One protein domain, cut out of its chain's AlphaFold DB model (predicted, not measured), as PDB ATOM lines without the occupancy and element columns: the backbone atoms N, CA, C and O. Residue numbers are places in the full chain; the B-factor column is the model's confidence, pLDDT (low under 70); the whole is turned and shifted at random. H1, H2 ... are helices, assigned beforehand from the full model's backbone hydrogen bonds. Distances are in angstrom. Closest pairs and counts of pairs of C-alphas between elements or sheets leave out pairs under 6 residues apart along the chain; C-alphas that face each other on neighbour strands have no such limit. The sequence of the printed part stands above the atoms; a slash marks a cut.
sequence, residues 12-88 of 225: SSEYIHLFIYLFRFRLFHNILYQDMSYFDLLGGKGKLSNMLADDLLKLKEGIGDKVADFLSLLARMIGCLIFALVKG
ATOM      1  N   SER A  12     -35.411 -36.843 -20.360       59.81
ATOM      2  CA  SER A  12     -34.848 -37.906 -21.215       59.81
ATOM      3  C   SER A  12     -35.831 -38.438 -22.269       59.81
ATOM      4  O   SER A  12     -35.416 -38.837 -23.357       59.81
ATOM      5  N   SER A  13     -37.133 -38.370 -21.983       62.62
ATOM      6  CA  SER A  13     -38.210 -38.752 -22.898       62.62
ATOM      7  C   SER A  13     -38.224 -37.934 -24.203       62.62
ATOM      8  O   SER A  13     -38.338 -38.508 -25.286       62.62
ATOM      9  N   GLU A  14     -38.017 -36.612 -24.163       70.44
ATOM     10  CA  GLU A  14     -38.078 -35.791 -25.387       70.44
ATOM     11  C   GLU A  14     -36.922 -36.078 -26.351       70.44
ATOM     12  O   GLU A  14     -37.122 -36.111 -27.568       70.44
ATOM     13  N   TYR A  15     -35.729 -36.371 -25.827       70.94
ATOM     14  CA  TYR A  15     -34.574 -36.743 -26.647       70.94
ATOM     15  C   TYR A  15     -34.808 -38.048 -27.405       70.94
ATOM     16  O   TYR A  15     -34.445 -38.144 -28.576       70.94
ATOM     17  N   ILE A  16     -35.451 -39.028 -26.768       70.94
ATOM     18  CA  ILE A  16     -35.801 -40.300 -27.409       70.94
ATOM     19  C   ILE A  16     -36.787 -40.040 -28.551       70.94
ATOM     20  O   ILE A  16     -36.568 -40.492 -29.676       70.94
ATOM     21  N   HIS A  17     -37.834 -39.248 -28.306       71.69
ATOM     22  CA  HIS A  17     -38.821 -38.893 -29.326       71.69
ATOM     23  C   HIS A  17     -38.209 -38.119 -30.509       71.69
ATOM     24  O   HIS A  17     -38.509 -38.430 -31.665       71.69
ATOM     25  N   LEU A  18     -37.310 -37.168 -30.243       79.00
ATOM     26  CA  LEU A  18     -36.627 -36.384 -31.275       79.00
ATOM     27  C   LEU A  18     -35.625 -37.237 -32.067       79.00
ATOM     28  O   LEU A  18     -35.589 -37.163 -33.297       79.00
ATOM     29  N   PHE A  19     -34.865 -38.099 -31.392       78.06
ATOM     30  CA  PHE A  19     -33.957 -39.050 -32.034       78.06
ATOM     31  C   PHE A  19     -34.712 -39.993 -32.978       78.06
ATOM     32  O   PHE A  19     -34.294 -40.183 -34.119       78.06
ATOM     33  N   ILE A  20     -35.867 -40.515 -32.556       76.88
ATOM     34  CA  ILE A  20     -36.721 -41.379 -33.387       76.88
ATOM     35  C   ILE A  20     -37.263 -40.628 -34.594       76.88
ATOM     36  O   ILE A  20     -37.297 -41.189 -35.689       76.88
ATOM     37  N   TYR A  21     -37.682 -39.374 -34.421       81.81
ATOM     38  CA  TYR A  21     -38.141 -38.547 -35.532       81.81
ATOM     39  C   TYR A  21     -37.025 -38.333 -36.564       81.81
ATOM     40  O   TYR A  21     -37.235 -38.550 -37.759       81.81
ATOM     41  N   LEU A  22     -35.816 -37.995 -36.107       84.00
ATOM     42  CA  LEU A  22     -34.654 -37.807 -36.974       84.00
ATOM     43  C   LEU A  22     -34.260 -39.107 -37.689       84.00
ATOM     44  O   LEU A  22     -33.944 -39.104 -38.879       84.00
ATOM     45  N   PHE A  23     -34.298 -40.228 -36.966       82.94
ATOM     46  CA  PHE A  23     -33.977 -41.545 -37.497       82.94
ATOM     47  C   PHE A  23     -35.012 -41.997 -38.535       82.94
ATOM     48  O   PHE A  23     -34.632 -42.427 -39.620       82.94
ATOM     49  N   ARG A  24     -36.310 -41.795 -38.260       81.88
ATOM     50  CA  ARG A  24     -37.407 -41.987 -39.223       81.88
ATOM     51  C   ARG A  24     -37.196 -41.165 -40.482       81.88
ATOM     52  O   ARG A  24     -37.284 -41.713 -41.574       81.88
ATOM     53  N   PHE A  25     -36.893 -39.879 -40.333       84.94
ATOM     54  CA  PHE A  25     -36.672 -38.987 -41.465       84.94
ATOM     55  C   PHE A  25     -35.493 -39.447 -42.332       84.94
ATOM     56  O   PHE A  25     -35.636 -39.552 -43.548       84.94
ATOM     57  N   ARG A  26     -34.354 -39.803 -41.720       85.31
ATOM     58  CA  ARG A  26     -33.186 -40.341 -42.441       85.31
ATOM     59  C   ARG A  26     -33.463 -41.686 -43.109       85.31
ATOM     60  O   ARG A  26     -33.020 -41.893 -44.232       85.31
ATOM     61  N   LEU A  27     -34.196 -42.583 -42.450       83.00
ATOM     62  CA  LEU A  27     -34.592 -43.866 -43.033       83.00
ATOM     63  C   LEU A  27     -35.501 -43.677 -44.243       83.00
ATOM     64  O   LEU A  27     -35.233 -44.253 -45.288       83.00
ATOM     65  N   PHE A  28     -36.535 -42.840 -44.125       83.62
ATOM     66  CA  PHE A  28     -37.405 -42.513 -45.253       83.62
ATOM     67  C   PHE A  28     -36.625 -41.871 -46.398       83.62
ATOM     68  O   PHE A  28     -36.814 -42.257 -47.546       83.62
ATOM     69  N   HIS A  29     -35.721 -40.940 -46.089       87.25
ATOM     70  CA  HIS A  29     -34.855 -40.322 -47.085       87.25
ATOM     71  C   HIS A  29     -34.002 -41.368 -47.814       87.25
ATOM     72  O   HIS A  29     -34.035 -41.413 -49.034       87.25
ATOM     73  N   ASN A  30     -33.321 -42.263 -47.093       85.00
ATOM     74  CA  ASN A  30     -32.504 -43.315 -47.707       85.00
ATOM     75  C   ASN A  30     -33.330 -44.316 -48.523       85.00
ATOM     76  O   ASN A  30     -32.905 -44.713 -49.602       85.00
ATOM     77  N   ILE A  31     -34.520 -44.698 -48.051       83.44
ATOM     78  CA  ILE A  31     -35.406 -45.613 -48.781       83.44
ATOM     79  C   ILE A  31     -35.828 -45.011 -50.128       83.44
ATOM     80  O   ILE A  31     -35.939 -45.743 -51.104       83.44
ATOM     81  N   LEU A  32     -36.017 -43.689 -50.216       83.81
ATOM     82  CA  LEU A  32     -36.363 -43.015 -51.474       83.81
ATOM     83  C   LEU A  32     -35.242 -43.063 -52.529       83.81
ATOM     84  O   LEU A  32     -35.548 -42.931 -53.712       83.81
ATOM     85  N   TYR A  33     -33.983 -43.268 -52.128       87.19
ATOM     86  CA  TYR A  33     -32.839 -43.420 -53.043       87.19
ATOM     87  C   TYR A  33     -32.516 -44.880 -53.390       87.19
ATOM     88  O   TYR A  33     -31.549 -45.136 -54.102       87.19
ATOM     89  N   GLN A  34     -33.292 -45.838 -52.886       84.81
ATOM     90  CA  GLN A  34     -33.042 -47.257 -53.106       84.81
ATOM     91  C   GLN A  34     -33.553 -47.708 -54.489       84.81
ATOM     92  O   GLN A  34     -34.598 -47.250 -54.954       84.81
ATOM     93  N   ASP A  35     -32.843 -48.634 -55.137       83.69
ATOM     94  CA  ASP A  35     -33.182 -49.124 -56.480       83.69
ATOM     95  C   ASP A  35     -34.554 -49.814 -56.558       83.69
ATOM     96  O   ASP A  35     -35.008 -50.467 -55.618       83.69
ATOM     97  N   MET A  36     -35.188 -49.772 -57.736       75.56
ATOM     98  CA  MET A  36     -36.497 -50.402 -57.975       75.56
ATOM     99  C   MET A  36     -36.498 -51.914 -57.678       75.56
ATOM    100  O   MET A  36     -37.470 -52.435 -57.131       75.56
ATOM    101  N   SER A  37     -35.374 -52.596 -57.921       81.25
ATOM    102  CA  SER A  37     -35.173 -54.016 -57.599       81.25
ATOM    103  C   SER A  37     -35.316 -54.326 -56.102       81.25
ATOM    104  O   SER A  37     -35.756 -55.415 -55.737       81.25
ATOM    105  N   TYR A  38     -34.978 -53.376 -55.220       78.44
ATOM    106  CA  TYR A  38     -35.174 -53.525 -53.776       78.44
ATOM    107  C   TYR A  38     -36.663 -53.582 -53.428       78.44
ATOM    108  O   TYR A  38     -37.092 -54.429 -52.646       78.44
ATOM    109  N   PHE A  39     -37.477 -52.731 -54.055       76.81
ATOM    110  CA  PHE A  39     -38.919 -52.704 -53.819       76.81
ATOM    111  C   PHE A  39     -39.643 -53.947 -54.360       76.81
ATOM    112  O   PHE A  39     -40.619 -54.383 -53.742       76.81
ATOM    113  N   ASP A  40     -39.147 -54.553 -55.444       78.00
ATOM    114  CA  ASP A  40     -39.690 -55.807 -55.989       78.00
ATOM    115  C   ASP A  40     -39.402 -57.018 -55.086       78.00
ATOM    116  O   ASP A  40     -40.272 -57.870 -54.895       78.00
ATOM    117  N   LEU A  41     -38.229 -57.063 -54.443       75.69
ATOM    118  CA  LEU A  41     -37.871 -58.112 -53.474       75.69
ATOM    119  C   LEU A  41     -38.747 -58.090 -52.207       75.69
ATOM    120  O   LEU A  41     -38.991 -59.136 -51.606       75.69
ATOM    121  N   LEU A  42     -39.239 -56.916 -51.800       69.69
ATOM    122  CA  LEU A  42     -40.037 -56.724 -50.580       69.69
ATOM    123  C   LEU A  42     -41.530 -57.073 -50.736       69.69
ATOM    124  O   LEU A  42     -42.258 -57.142 -49.741       69.69
ATOM    125  N   GLY A  43     -42.002 -57.354 -51.956       65.06
ATOM    126  CA  GLY A  43     -43.331 -57.929 -52.179       65.06
ATOM    127  C   GLY A  43     -44.502 -57.006 -51.810       65.06
ATOM    128  O   GLY A  43     -45.508 -57.480 -51.275       65.06
ATOM    129  N   GLY A  44     -44.376 -55.700 -52.089       64.44
ATOM    130  CA  GLY A  44     -45.484 -54.732 -52.078       64.44
ATOM    131  C   GLY A  44     -45.320 -53.530 -51.133       64.44
ATOM    132  O   GLY A  44     -44.820 -53.639 -50.015       64.44
ATOM    133  N   LYS A  45     -45.831 -52.366 -51.568       62.38
ATOM    134  CA  LYS A  45     -45.674 -51.049 -50.907       62.38
ATOM    135  C   LYS A  45     -46.180 -51.008 -49.451       62.38
ATOM    136  O   LYS A  45     -45.598 -50.321 -48.620       62.38
ATOM    137  N   GLY A  46     -47.234 -51.767 -49.127       70.56
ATOM    138  CA  GLY A  46     -47.817 -51.813 -47.777       70.56
ATOM    139  C   GLY A  46     -47.000 -52.613 -46.755       70.56
ATOM    140  O   GLY A  46     -46.981 -52.261 -45.578       70.56
ATOM    141  N   LYS A  47     -46.270 -53.651 -47.191       72.56
ATOM    142  CA  LYS A  47     -45.417 -54.455 -46.299       72.56
ATOM    143  C   LYS A  47     -44.212 -53.671 -45.804       72.56
ATOM    144  O   LYS A  47     -43.893 -53.753 -44.625       72.56
ATOM    145  N   LEU A  48     -43.589 -52.879 -46.679       75.88
ATOM    146  CA  LEU A  48     -42.436 -52.059 -46.312       75.88
ATOM    147  C   LEU A  48     -42.794 -51.034 -45.232       75.88
ATOM    148  O   LEU A  48     -42.043 -50.877 -44.277       75.88
ATOM    149  N   SER A  49     -43.947 -50.366 -45.349       79.12
ATOM    150  CA  SER A  49     -44.346 -49.361 -44.358       79.12
ATOM    151  C   SER A  49     -44.619 -49.976 -42.986       79.12
ATOM    152  O   SER A  49     -44.245 -49.382 -41.977       79.12
ATOM    153  N   ASN A  50     -45.252 -51.151 -42.944       80.19
ATOM    154  CA  ASN A  50     -45.527 -51.842 -41.686       80.19
ATOM    155  C   ASN A  50     -44.247 -52.421 -41.077       80.19
ATOM    156  O   ASN A  50     -43.993 -52.210 -39.899       80.19
ATOM    157  N   MET A  51     -43.397 -53.062 -41.884       80.12
ATOM    158  CA  MET A  51     -42.107 -53.587 -41.429       80.12
ATOM    159  C   MET A  51     -41.209 -52.473 -40.889       80.12
ATOM    160  O   MET A  51     -40.656 -52.599 -39.803       80.12
ATOM    161  N   LEU A  52     -41.117 -51.348 -41.604       80.50
ATOM    162  CA  LEU A  52     -40.347 -50.195 -41.156       80.50
ATOM    163  C   LEU A  52     -40.913 -49.632 -39.849       80.50
ATOM    164  O   LEU A  52     -40.148 -49.305 -38.947       80.50
ATOM    165  N   ALA A  53     -42.240 -49.520 -39.728       82.44
ATOM    166  CA  ALA A  53     -42.875 -49.068 -38.496       82.44
ATOM    167  C   ALA A  53     -42.574 -50.007 -37.316       82.44
ATOM    168  O   ALA A  53     -42.210 -49.512 -36.251       82.44
ATOM    169  N   ASP A  54     -42.658 -51.322 -37.519       83.81
ATOM    170  CA  ASP A  54     -42.369 -52.335 -36.499       83.81
ATOM    171  C   ASP A  54     -40.891 -52.344 -36.095       83.81
ATOM    172  O   ASP A  54     -40.568 -52.400 -34.908       83.81
ATOM    173  N   ASP A  55     -39.975 -52.253 -37.056       82.12
ATOM    174  CA  ASP A  55     -38.538 -52.236 -36.782       82.12
ATOM    175  C   ASP A  55     -38.126 -50.952 -36.058       82.12
ATOM    176  O   ASP A  55     -37.329 -50.993 -35.124       82.12
ATOM    177  N   LEU A  56     -38.732 -49.815 -36.406       80.31
ATOM    178  CA  LEU A  56     -38.556 -48.556 -35.683       80.31
ATOM    179  C   LEU A  56     -39.098 -48.612 -34.252       80.31
ATOM    180  O   LEU A  56     -38.508 -47.998 -33.362       80.31
ATOM    181  N   LEU A  57     -40.213 -49.310 -34.023       81.25
ATOM    182  CA  LEU A  57     -40.768 -49.512 -32.683       81.25
ATOM    183  C   LEU A  57     -39.843 -50.388 -31.834       81.25
ATOM    184  O   LEU A  57     -39.475 -49.985 -30.733       81.25
ATOM    185  N   LYS A  58     -39.365 -51.511 -32.375       79.81
ATOM    186  CA  LYS A  58     -38.381 -52.370 -31.692       79.81
ATOM    187  C   LYS A  58     -37.082 -51.627 -31.396       79.81
ATOM    188  O   LYS A  58     -36.483 -51.814 -30.343       79.81
ATOM    189  N   LEU A  59     -36.637 -50.774 -32.318       78.00
ATOM    190  CA  LEU A  59     -35.419 -49.983 -32.161       78.00
ATOM    191  C   LEU A  59     -35.602 -48.867 -31.120       78.00
ATOM    192  O   LEU A  59     -34.689 -48.621 -30.336       78.00
ATOM    193  N   LYS A  60     -36.794 -48.255 -31.044       75.56
ATOM    194  CA  LYS A  60     -37.178 -47.347 -29.949       75.56
ATOM    195  C   LYS A  60     -37.099 -48.058 -28.599       75.56
ATOM    196  O   LYS A  60     -36.415 -47.566 -27.706       75.56
ATOM    197  N   GLU A  61     -37.788 -49.187 -28.460       77.56
ATOM    198  CA  GLU A  61     -37.855 -49.940 -27.201       77.56
ATOM    199  C   GLU A  61     -36.474 -50.475 -26.793       77.56
ATOM    200  O   GLU A  61     -36.103 -50.448 -25.620       77.56
ATOM    201  N   GLY A  62     -35.675 -50.918 -27.766       73.56
ATOM    202  CA  GLY A  62     -34.346 -51.474 -27.531       73.56
ATOM    203  C   GLY A  62     -33.269 -50.437 -27.208       73.56
ATOM    204  O   GLY A  62     -32.403 -50.712 -26.384       73.56
ATOM    205  N   ILE A  63     -33.284 -49.260 -27.841       74.88
ATOM    206  CA  ILE A  63     -32.231 -48.249 -27.643       74.88
ATOM    207  C   ILE A  63     -32.607 -47.242 -26.558       74.88
ATOM    208  O   ILE A  63     -31.737 -46.825 -25.804       74.88
ATOM    209  N   GLY A  64     -33.872 -46.831 -26.473       70.44
ATOM    210  CA  GLY A  64     -34.296 -45.818 -25.507       70.44
ATOM    211  C   GLY A  64     -34.333 -46.381 -24.092       70.44
ATOM    212  O   GLY A  64     -33.535 -45.999 -23.238       70.44
ATOM    213  N   ASP A  65     -35.237 -47.331 -23.872       72.94
ATOM    214  CA  ASP A  65     -35.573 -47.766 -22.519       72.94
ATOM    215  C   ASP A  65     -34.521 -48.738 -21.972       72.94
ATOM    216  O   ASP A  65     -34.004 -48.550 -20.874       72.94
ATOM    217  N   LYS A  66     -34.091 -49.726 -22.769       77.69
ATOM    218  CA  LYS A  66     -33.132 -50.736 -22.286       77.69
ATOM    219  C   LYS A  66     -31.727 -50.200 -22.033       77.69
ATOM    220  O   LYS A  66     -31.056 -50.688 -21.126       77.69
ATOM    221  N   VAL A  67     -31.266 -49.206 -22.793       78.31
ATOM    222  CA  VAL A  67     -29.942 -48.599 -22.561       78.31
ATOM    223  C   VAL A  67     -29.971 -47.704 -21.324       78.31
ATOM    224  O   VAL A  67     -29.027 -47.735 -20.532       78.31
ATOM    225  N   ALA A  68     -31.054 -46.947 -21.128       76.88
ATOM    226  CA  ALA A  68     -31.244 -46.137 -19.929       76.88
ATOM    227  C   ALA A  68     -31.330 -47.013 -18.669       76.88
ATOM    228  O   ALA A  68     -30.661 -46.720 -17.673       76.88
ATOM    229  N   ASP A  69     -32.068 -48.124 -18.739       77.56
ATOM    230  CA  ASP A  69     -32.132 -49.127 -17.673       77.56
ATOM    231  C   ASP A  69     -30.747 -49.710 -17.378       77.56
ATOM    232  O   ASP A  69     -30.333 -49.785 -16.221       77.56
ATOM    233  N   PHE A  70     -29.989 -50.075 -18.415       78.06
ATOM    234  CA  PHE A  70     -28.656 -50.655 -18.258       78.06
ATOM    235  C   PHE A  70     -27.667 -49.685 -17.600       78.06
ATOM    236  O   PHE A  70     -26.928 -50.061 -16.688       78.06
ATOM    237  N   LEU A  71     -27.665 -48.420 -18.026       82.88
ATOM    238  CA  LEU A  71     -26.795 -47.402 -17.446       82.88
ATOM    239  C   LEU A  71     -27.181 -47.094 -15.994       82.88
ATOM    240  O   LEU A  71     -26.309 -46.968 -15.132       82.88
ATOM    241  N   SER A  72     -28.484 -47.038 -15.713       79.12
ATOM    242  CA  SER A  72     -29.005 -46.869 -14.355       79.12
ATOM    243  C   SER A  72     -28.605 -48.043 -13.461       79.12
ATOM    244  O   SER A  72     -28.168 -47.827 -12.332       79.12
ATOM    245  N   LEU A  73     -28.660 -49.277 -13.970       75.44
ATOM    246  CA  LEU A  73     -28.233 -50.482 -13.259       75.44
ATOM    247  C   LEU A  73     -26.736 -50.442 -12.913       75.44
ATOM    248  O   LEU A  73     -26.356 -50.745 -11.783       75.44
ATOM    249  N   LEU A  74     -25.888 -50.020 -13.856       80.94
ATOM    250  CA  LEU A  74     -24.451 -49.856 -13.627       80.94
ATOM    251  C   LEU A  74     -24.162 -48.803 -12.553       80.94
ATOM    252  O   LEU A  74     -23.381 -49.055 -11.633       80.94
ATOM    253  N   ALA A  75     -24.819 -47.644 -12.634       81.06
ATOM    254  CA  ALA A  75     -24.678 -46.588 -11.637       81.06
ATOM    255  C   ALA A  75     -25.117 -47.068 -10.245       81.06
ATOM    256  O   ALA A  75     -24.427 -46.825  -9.253       81.06
ATOM    257  N   ARG A  76     -26.224 -47.815 -10.173       76.75
ATOM    258  CA  ARG A  76     -26.765 -48.375  -8.928       76.75
ATOM    259  C   ARG A  76     -25.849 -49.450  -8.338       76.75
ATOM    260  O   ARG A  76     -25.637 -49.461  -7.128       76.75
ATOM    261  N   MET A  77     -25.228 -50.285  -9.175       73.00
ATOM    262  CA  MET A  77     -24.232 -51.276  -8.746       73.00
ATOM    263  C   MET A  77     -23.020 -50.604  -8.083       73.00
ATOM    264  O   MET A  77     -22.609 -50.998  -6.991       73.00
ATOM    265  N   ILE A  78     -22.479 -49.558  -8.715       81.38
ATOM    266  CA  ILE A  78     -21.339 -48.797  -8.186       81.38
ATOM    267  C   ILE A  78     -21.742 -48.053  -6.906       81.38
ATOM    268  O   ILE A  78     -21.021 -48.100  -5.909       81.38
ATOM    269  N   GLY A  79     -22.919 -47.420  -6.902       77.81
ATOM    270  CA  GLY A  79     -23.462 -46.722  -5.739       77.81
ATOM    271  C   GLY A  79     -23.622 -47.643  -4.531       77.81
ATOM    272  O   GLY A  79     -23.179 -47.301  -3.436       77.81
ATOM    273  N   CYS A  80     -24.162 -48.847  -4.732       71.12
ATOM    274  CA  CYS A  80     -24.323 -49.834  -3.669       71.12
ATOM    275  C   CYS A  80     -22.971 -50.325  -3.125       71.12
ATOM    276  O   CYS A  80     -22.823 -50.473  -1.913       71.12
ATOM    277  N   LEU A  81     -21.968 -50.526  -3.989       73.81
ATOM    278  CA  LEU A  81     -20.616 -50.927  -3.582       73.81
ATOM    279  C   LEU A  81     -19.960 -49.866  -2.682       73.81
ATOM    280  O   LEU A  81     -19.432 -50.185  -1.615       73.81
ATOM    281  N   ILE A  82     -20.035 -48.595  -3.089       78.56
ATOM    282  CA  ILE A  82     -19.484 -47.462  -2.334       78.56
ATOM    283  C   ILE A  82     -20.232 -47.299  -1.006       78.56
ATOM    284  O   ILE A  82     -19.611 -47.159   0.048       78.56
ATOM    285  N   PHE A  83     -21.563 -47.370  -1.031       69.88
ATOM    286  CA  PHE A  83     -22.388 -47.235   0.167       69.88
ATOM    287  C   PHE A  83     -22.093 -48.325   1.200       69.88
ATOM    288  O   PHE A  83     -21.985 -48.049   2.399       69.88
ATOM    289  N   ALA A  84     -21.907 -49.561   0.731       66.62
ATOM    290  CA  ALA A  84     -21.598 -50.698   1.580       66.62
ATOM    291  C   ALA A  84     -20.219 -50.547   2.258       66.62
ATOM    292  O   ALA A  84     -20.075 -50.919   3.423       66.62
ATOM    293  N   LEU A  85     -19.228 -49.953   1.580       69.06
ATOM    294  CA  LEU A  85     -17.902 -49.660   2.148       69.06
ATOM    295  C   LEU A  85     -17.932 -48.528   3.189       69.06
ATOM    296  O   LEU A  85     -17.233 -48.606   4.196       69.06
ATOM    297  N   VAL A  86     -18.752 -47.494   2.972       68.44
ATOM    298  CA  VAL A  86     -18.810 -46.304   3.842       68.44
ATOM    299  C   VAL A  86     -19.576 -46.562   5.140       68.44
ATOM    300  O   VAL A  86     -19.208 -46.030   6.186       68.44
ATOM    301  N   LYS A  87     -20.657 -47.352   5.102       61.66
ATOM    302  CA  LYS A  87     -21.529 -47.509   6.276       61.66
ATOM    303  C   LYS A  87     -20.943 -48.385   7.369       61.66
ATOM    304  O   LYS A  87     -21.248 -48.124   8.524       61.66
ATOM    305  N   GLY A  88     -20.094 -49.354   7.042       63.28
ATOM    306  CA  GLY A  88     -19.375 -50.131   8.045       63.28
ATOM    307  C   GLY A  88     -18.932 -51.493   7.541       63.28
ATOM    308  O   GLY A  88     -19.767 -52.334   7.216       63.28
TER     309      GLY A  88
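What this domain is: This is residues 12 to 88 of the 225 residues of the protein "Hypothetical protein" of Rotaria sp. Silwood2 (UniProt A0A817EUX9). One long helix, H3, makes the longest axis; H1 runs back beside its first half, the short H2 sits at the turn between them, and residues 69 to 88 stick out. The printed part has 77 residues, with three named helices in the order H1, H2, H3 and no named strand: all helix. It is an extended rod spanning 68 by 21 by 17 A, with a radius of gyration of the C-alphas of 20.0 A.

How they stand to each other: Start with H3, residues 45 to 87, where 35 of 39 O i to N i+4 pairs are within hydrogen-bond range; in H1, residues 12 to 32, and H2, residues 36 to 41, every such pair is. Look at Ile 16 and Gly 64, whose C-alphas, 6.0 A apart, are the closest of H1 and H3. These helices touch through residues 16 to 24 and 56 to 64 alone, opposite ways at a shallow tilt of 33 degrees, only just short of steep. H2 is close to but not clearly touching H3, about perpendicular at 77 degrees; their closest C-alphas, Phe 39 and Lys 45, are 7.5 A apart. H1 and H2 are apart.

Where its parts are: Find C-alpha 45 at (-45.674, -51.049, -50.907); H3 runs 62.2 A to C-alpha 87 at (-21.529, -47.509, 6.276). H1 runs 30.7 A from C-alpha 12 at (-34.848, -37.906, -21.215), and H2 9.0 A.

The domain as a whole: Met 36 and Gly 88 have the C-alphas farthest apart, 68.2 A. Both links are tight, and the printed part has no cut. Residues 12 to 13, 42 to 45 and 83 to 88 have pLDDT under 70.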